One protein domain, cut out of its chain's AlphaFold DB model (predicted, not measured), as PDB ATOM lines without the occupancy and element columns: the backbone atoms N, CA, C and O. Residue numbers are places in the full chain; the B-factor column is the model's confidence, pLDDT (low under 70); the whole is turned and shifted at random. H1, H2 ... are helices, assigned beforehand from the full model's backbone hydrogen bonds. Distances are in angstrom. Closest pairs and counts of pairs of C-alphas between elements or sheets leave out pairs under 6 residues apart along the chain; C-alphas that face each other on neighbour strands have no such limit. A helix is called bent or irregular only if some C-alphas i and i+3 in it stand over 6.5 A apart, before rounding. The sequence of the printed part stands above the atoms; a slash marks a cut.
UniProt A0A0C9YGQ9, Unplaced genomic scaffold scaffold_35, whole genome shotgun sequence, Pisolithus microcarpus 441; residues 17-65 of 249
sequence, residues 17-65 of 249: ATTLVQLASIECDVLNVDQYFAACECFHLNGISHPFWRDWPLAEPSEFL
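This is residues 17 to 65 of the 249 residues of an uncharacterized protein of Pisolithus microcarpus 441 (UniProt A0A0C9YGQ9). Two short helices, H1 and H2, run opposite ways near one another without packing firmly, and from the end of H2 a long loop goes back along the length of the domain to a tiny helix, H3, set off from both. H2 lies toward one end of the long axis, and the far turn of the loop around Leu 58 and the helix H3 lie toward the other. The printed part has 49 residues with three named helices in the order H1, H2, H3 and no named strand; the class is all helix, although helices hold 21 of the 49 residues, under half. The whole is only just compact, close to loose, with a radius of gyration of the C-alphas of 11.2 A, and it is elongated, spanning 31 by 17 by 16 A.

H1, residues 17 to 24, and H2, residues 33 to 41, are close but not clearly touching, with 1 pair of C-alphas within 8 A. Their closest C-alphas are those of Leu 23 and Cys 40, 7.6 A apart. Their centres are 14.9 A apart. Their lines stand at a steep tilt of 37 degrees, only just steep, and they run opposite ways. H3, residues 61 to 64, is apart from H1. H2 and H3 are also apart. In H1 and H2 every O i to N i+4 pair is within hydrogen-bond range; H3, with four residues, is too short for such a pair, and its 1 O i to N i+3 pair is within range.

H1 begins at C-alpha 17, at (23.059, 17.186, -5.144), and runs 10.6 A from Ala 17 to Ala 24. H2 goes from Val 33, its C-alpha at (31.081, -3.366, -12.773), to Glu 41; with 9 residues and 12.3 A it is the longest helix. H3 goes from Pro 61 to Phe 64 over 5.4 A and ends at C-alpha 64, at (12.917, 16.080, -16.159). No helix is bent.

The two C-alphas farthest apart are those of Asp 34, in H2, and Leu 58, at 31.5 A. The first and last printed C-alphas, those of Ala 17 and Leu 65, are 15.4 A apart. The link from H1 to H2, 8 residues, is short but not tight. The link from H2 to H3 is long: residues 42 to 60, 19 residues with no named element, their C-alphas 5 to 17 A from the mean of the C-alphas. The printed part has no cut. The mean pLDDT of the printed part is 91.0, and no printed residue is under 70; H3 has a mean of 87.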
ATOM      1  N   ALA A  17      22.088  17.061  -6.223       92.50
ATOM      2  CA  ALA A  17      23.059  17.186  -5.144       92.50
ATOM      3  C   ALA A  17      23.176  15.894  -4.322       92.50
ATOM      4  O   ALA A  17      24.286  15.425  -4.072       92.50
ATOM      5  N   THR A  18      22.045  15.299  -3.930       93.19
ATOM      6  CA  THR A  18      22.051  14.054  -3.142       93.19
ATOM      7  C   THR A  18      22.643  12.896  -3.936       93.19
ATOM      8  O   THR A  18      23.515  12.196  -3.426       93.19
ATOM      9  N   THR A  19      22.258  12.761  -5.204       93.38
ATOM     10  CA  THR A  19      22.754  11.712  -6.099       93.38
ATOM     11  C   THR A  19      24.265  11.818  -6.315       93.38
ATOM     12  O   THR A  19      24.976  10.820  -6.217       93.38
ATOM     13  N   LEU A  20      24.790  13.024  -6.562       93.75
ATOM     14  CA  LEU A  20      26.227  13.231  -6.771       93.75
ATOM     15  C   LEU A  20      27.042  12.988  -5.495       93.75
ATOM     16  O   LEU A  20      28.121  12.403  -5.570       93.75
ATOM     17  N   VAL A  21      26.527  13.386  -4.328       95.00
ATOM     18  CA  VAL A  21      27.166  13.096  -3.033       95.00
ATOM     19  C   VAL A  21      27.210  11.590  -2.772       95.00
ATOM     20  O   VAL A  21      28.245  11.072  -2.358       95.00
ATOM     21  N   GLN A  22      26.120  10.873  -3.055       94.56
ATOM     22  CA  GLN A  22      26.070   9.416  -2.919       94.56
ATOM     23  C   GLN A  22      27.055   8.727  -3.865       94.56
ATOM     24  O   GLN A  22      27.829   7.887  -3.415       94.56
ATOM     25  N   LEU A  23      27.102   9.124  -5.141       94.06
ATOM     26  CA  LEU A  23      28.071   8.591  -6.105       94.06
ATOM     27  C   LEU A  23      29.519   8.835  -5.662       94.06
ATOM     28  O   LEU A  23      30.337   7.924  -5.732       94.06
ATOM     29  N   ALA A  24      29.829  10.029  -5.154       93.38
ATOM     30  CA  ALA A  24      31.168  10.364  -4.671       93.38
ATOM     31  C   ALA A  24      31.585   9.571  -3.418       93.38
ATOM     32  O   ALA A  24      32.775   9.433  -3.155       93.38
ATOM     33  N   SER A  25      30.621   9.053  -2.649       95.00
ATOM     34  CA  SER A  25      30.887   8.233  -1.459       95.00
ATOM     35  C   SER A  25      31.224   6.769  -1.770       95.00
ATOM     36  O   SER A  25      31.614   6.023  -0.874       95.00
ATOM     37  N   ILE A  26      31.066   6.338  -3.024       94.25
ATOM     38  CA  ILE A  26      31.346   4.965  -3.444       94.25
ATOM     39  C   ILE A  26      32.848   4.821  -3.722       94.25
ATOM     40  O   ILE A  26      33.355   5.303  -4.730       94.25
ATOM     41  N   GLU A  27      33.561   4.120  -2.839       90.12
ATOM     42  CA  GLU A  27      35.030   3.971  -2.892       90.12
ATOM     43  C   GLU A  27      35.527   2.791  -3.756       90.12
ATOM     44  O   GLU A  27      36.713   2.459  -3.741       90.12
ATOM     45  N   CYS A  28      34.646   2.118  -4.498       90.88
ATOM     46  CA  CYS A  28      35.026   0.961  -5.315       90.88
ATOM     47  C   CYS A  28      35.425   1.345  -6.749       90.88
ATOM     48  O   CYS A  28      35.030   2.385  -7.275       90.88
ATOM     49  N   ASP A  29      36.218   0.481  -7.387       89.56
ATOM     50  CA  ASP A  29      36.639   0.674  -8.773       89.56
ATOM     51  C   ASP A  29      35.441   0.557  -9.726       89.56
ATOM     52  O   ASP A  29      34.791  -0.484  -9.809       89.56
ATOM     53  N   VAL A  30      35.190   1.621 -10.490       89.50
ATOM     54  CA  VAL A  30      34.125   1.708 -11.499       89.50
ATOM     55  C   VAL A  30      34.301   0.663 -12.606       89.50
ATOM     56  O   VAL A  30      33.319   0.238 -13.214       89.50
ATOM     57  N   LEU A  31      35.537   0.231 -12.878       91.31
ATOM     58  CA  LEU A  31      35.810  -0.814 -13.869       91.31
ATOM     59  C   LEU A  31      35.406  -2.206 -13.369       91.31
ATOM     60  O   LEU A  31      35.168  -3.103 -14.180       91.31
ATOM     61  N   ASN A  32      35.272  -2.386 -12.054       93.06
ATOM     62  CA  ASN A  32      34.685  -3.583 -11.475       93.06
ATOM     63  C   ASN A  32      33.160  -3.433 -11.414       93.06
ATOM     64  O   ASN A  32      32.585  -3.147 -10.364       93.06
ATOM     65  N   VAL A  33      32.517  -3.620 -12.569       90.25
ATOM     66  CA  VAL A  33      31.081  -3.366 -12.773       90.25
ATOM     67  C   VAL A  33      30.209  -4.062 -11.727       90.25
ATOM     68  O   VAL A  33      29.302  -3.429 -11.196       90.25
ATOM     69  N   ASP A  34      30.496  -5.317 -11.381       92.19
ATOM     70  CA  ASP A  34      29.684  -6.079 -10.423       92.19
ATOM     71  C   ASP A  34      29.765  -5.495  -9.006       92.19
ATOM     72  O   ASP A  34      28.745  -5.311  -8.337       92.19
ATOM     73  N   GLN A  35      30.977  -5.167  -8.544       92.81
ATOM     74  CA  GLN A  35      31.171  -4.558  -7.226       92.81
ATOM     75  C   GLN A  35      30.617  -3.136  -7.178       92.81
ATOM     76  O   GLN A  35      29.989  -2.757  -6.189       92.81
ATOM     77  N   TYR A  36      30.811  -2.374  -8.254       93.75
ATOM     78  CA  TYR A  36      30.296  -1.020  -8.373       93.75
ATOM     79  C   TYR A  36      28.771  -0.991  -8.358       93.75
ATOM     80  O   TYR A  36      28.168  -0.244  -7.588       93.75
ATOM     81  N   PHE A  37      28.138  -1.865  -9.140       93.06
ATOM     82  CA  PHE A  37      26.689  -1.995  -9.164       93.06
ATOM     83  C   PHE A  37      26.138  -2.379  -7.782       93.06
ATOM     84  O   PHE A  37      25.225  -1.719  -7.287       93.06
ATOM     85  N   ALA A  38      26.750  -3.354  -7.103       91.62
ATOM     86  CA  ALA A  38      26.354  -3.747  -5.748       91.62
ATOM     87  C   ALA A  38      26.520  -2.609  -4.717       91.62
ATOM     88  O   ALA A  38      25.681  -2.441  -3.829       91.62
ATOM     89  N   ALA A  39      27.573  -1.794  -4.834       92.94
ATOM     90  CA  ALA A  39      27.757  -0.620  -3.982       92.94
ATOM     91  C   ALA A  39      26.684   0.454  -4.250       92.94
ATOM     92  O   ALA A  39      26.149   1.045  -3.309       92.94
ATOM     93  N   CYS A  40      26.311   0.667  -5.516       92.75
ATOM     94  CA  CYS A  40      25.237   1.578  -5.913       92.75
ATOM     95  C   CYS A  40      23.860   1.176  -5.363       92.75
ATOM     96  O   CYS A  40      23.072   2.056  -5.009       92.75
ATOM     97  N   GLU A  41      23.564  -0.122  -5.240       89.62
ATOM     98  CA  GLU A  41      22.277  -0.602  -4.712       89.62
ATOM     99  C   GLU A  41      21.999  -0.120  -3.280       89.62
ATOM    100  O   GLU A  41      20.839   0.113  -2.923       89.62
ATOM    101  N   CYS A  42      23.044   0.089  -2.470       86.75
ATOM    102  CA  CYS A  42      22.910   0.623  -1.111       86.75
ATOM    103  C   CYS A  42      22.308   2.036  -1.087       86.75
ATOM    104  O   CYS A  42      21.654   2.402  -0.111       86.75
ATOM    105  N   PHE A  43      22.498   2.793  -2.169       88.50
ATOM    106  CA  PHE A  43      21.985   4.149  -2.358       88.50
ATOM    107  C   PHE A  43      20.801   4.214  -3.328       88.50
ATOM    108  O   PHE A  43      20.320   5.305  -3.614       88.50
ATOM    109  N   HIS A  44      20.325   3.068  -3.831       86.12
ATOM    110  CA  HIS A  44      19.272   2.992  -4.849       86.12
ATOM    111  C   HIS A  44      19.649   3.658  -6.184       86.12
ATOM    112  O   HIS A  44      18.811   4.250  -6.860       86.12
ATOM    113  N   LEU A  45      20.919   3.539  -6.582       89.44
ATOM    114  CA  LEU A  45      21.445   4.101  -7.826       89.44
ATOM    115  C   LEU A  45      21.548   3.045  -8.937       89.44
ATOM    116  O   LEU A  45      21.841   1.882  -8.682       89.44
ATOM    117  N   ASN A  46      21.398   3.477 -10.193       86.62
ATOM    118  CA  ASN A  46      21.387   2.609 -11.384       86.62
ATOM    119  C   ASN A  46      22.775   2.088 -11.830       86.62
ATOM    120  O   ASN A  46      22.908   1.594 -12.946       86.62
ATOM    121  N   GLY A  47      23.827   2.247 -11.020       90.94
ATOM    122  CA  GLY A  47      25.188   1.830 -11.397       90.94
ATOM    123  C   GLY A  47      25.900   2.758 -12.389       90.94
ATOM    124  O   GLY A  47      26.929   2.391 -12.949       90.94
ATOM    125  N   ILE A  48      25.379   3.966 -12.620       90.75
ATOM    126  CA  ILE A  48      25.995   4.952 -13.515       90.75
ATOM    127  C   ILE A  48      26.957   5.824 -12.707       90.75
ATOM    128  O   ILE A  48      26.519   6.591 -11.854       90.75
ATOM    129  N   SER A  49      28.257   5.740 -12.990       91.31
ATOM    130  CA  SER A  49      29.279   6.539 -12.294       91.31
ATOM    131  C   SER A  49      29.277   8.014 -12.681       91.31
ATOM    132  O   SER A  49      29.484   8.878 -11.833       91.31
ATOM    133  N   HIS A  50      29.004   8.314 -13.950       91.62
ATOM    134  CA  HIS A  50      28.984   9.675 -14.481       91.62
ATOM    135  C   HIS A  50      27.668   9.913 -15.225       91.62
ATOM    136  O   HIS A  50      27.596   9.696 -16.437       91.62
ATOM    137  N   PRO A  51      26.599  10.319 -14.516       93.25
ATOM    138  CA  PRO A  51      25.340  10.656 -15.160       93.25
ATOM    139  C   PRO A  51      25.530  11.785 -16.180       93.25
ATOM    140  O   PRO A  51      26.233  12.754 -15.906       93.25
ATOM    141  N   PHE A  52      24.887  11.688 -17.347       93.19
ATOM    142  CA  PHE A  52      25.081  12.649 -18.446       93.19
ATOM    143  C   PHE A  52      24.676  14.092 -18.088       93.19
ATOM    144  O   PHE A  52      25.174  15.043 -18.682       93.19
ATOM    145  N   TRP A  53      23.777  14.246 -17.114       92.50
ATOM    146  CA  TRP A  53      23.254  15.522 -16.625       92.50
ATOM    147  C   TRP A  53      24.083  16.134 -15.487       92.50
ATOM    148  O   TRP A  53      23.768  17.230 -15.037       92.50
ATOM    149  N   ARG A  54      25.140  15.459 -15.009       92.56
ATOM    150  CA  ARG A  54      25.916  15.882 -13.823       92.56
ATOM    151  C   ARG A  54      26.486  17.302 -13.920       92.56
ATOM    152  O   ARG A  54      26.635  17.967 -12.903       92.56
ATOM    153  N   ASP A  55      26.803  17.736 -15.138       92.81
ATOM    154  CA  ASP A  55      27.445  19.022 -15.422       92.81
ATOM    155  C   ASP A  55      26.444  20.065 -15.963       92.81
ATOM    156  O   ASP A  55      26.845  21.139 -16.408       92.81
ATOM    157  N   TRP A  56      25.140  19.763 -15.967       93.06
ATOM    158  CA  TRP A  56      24.110  20.661 -16.491       93.06
ATOM    159  C   TRP A  56      23.641  21.633 -15.397       93.06
ATOM    160  O   TRP A  56      23.063  21.196 -14.398       93.06
ATOM    161  N   PRO A  57      23.853  22.955 -15.551       89.56
ATOM    162  CA  PRO A  57      23.426  23.923 -14.548       89.56
ATOM    163  C   PRO A  57      21.910  23.888 -14.357       89.56
ATOM    164  O   PRO A  57      21.170  23.930 -15.337       89.56
ATOM    165  N   LEU A  58      21.460  23.860 -13.097       87.56
ATOM    166  CA  LEU A  58      20.039  23.842 -12.710       87.56
ATOM    167  C   LEU A  58      19.253  22.608 -13.190       87.56
ATOM    168  O   LEU A  58      18.033  22.585 -13.055       87.56
ATOM    169  N   ALA A  59      19.918  21.587 -13.740       89.94
ATOM    170  CA  ALA A  59      19.248  20.355 -14.121       89.94
ATOM    171  C   ALA A  59      18.958  19.512 -12.877       89.94
ATOM    172  O   ALA A  59      19.869  19.177 -12.115       89.94
ATOM    173  N   GLU A  60      17.693  19.144 -12.708       91.25
ATOM    174  CA  GLU A  60      17.233  18.292 -11.619       91.25
ATOM    175  C   GLU A  60      16.582  17.022 -12.201       91.25
ATOM    176  O   GLU A  60      15.470  17.084 -12.730       91.25
ATOM    177  N   PRO A  61      17.278  15.867 -12.186       88.81
ATOM    178  CA  PRO A  61      16.816  14.612 -12.769       88.81
ATOM    179  C   PRO A  61      15.428  14.200 -12.324       88.81
ATOM    180  O   PRO A  61      14.666  13.710 -13.151       88.81
ATOM    181  N   SER A  62      15.070  14.425 -11.060       87.44
ATOM    182  CA  SER A  62      13.731  14.090 -10.574       87.44
ATOM    183  C   SER A  62      12.616  14.911 -11.226       87.44
ATOM    184  O   SER A  62      11.464  14.495 -11.178       87.44
ATOM    185  N   GLU A  63      12.943  16.054 -11.832       86.88
ATOM    186  CA  GLU A  63      11.978  16.910 -12.527       86.88
ATOM    187  C   GLU A  63      11.835  16.521 -13.998       86.88
ATOM    188  O   GLU A  63      10.720  16.416 -14.499       86.88
ATOM    189  N   PHE A  64      12.950  16.302 -14.708       83.69
ATOM    190  CA  PHE A  64      12.917  16.080 -16.159       83.69
ATOM    191  C   PHE A  64      12.950  14.602 -16.577       83.69
ATOM    192  O   PHE A  64      12.595  14.295 -17.712       83.69
ATOM    193  N   LEU A  65      13.354  13.668 -15.707       84.31
ATOM    194  CA  LEU A  65      13.260  12.223 -15.965       84.31
ATOM    195  C   LEU A  65      11.929  11.681 -15.446       84.31
ATOM    196  O   LEU A  65      11.882  10.854 -14.535       84.31
TER     197      LEU A  65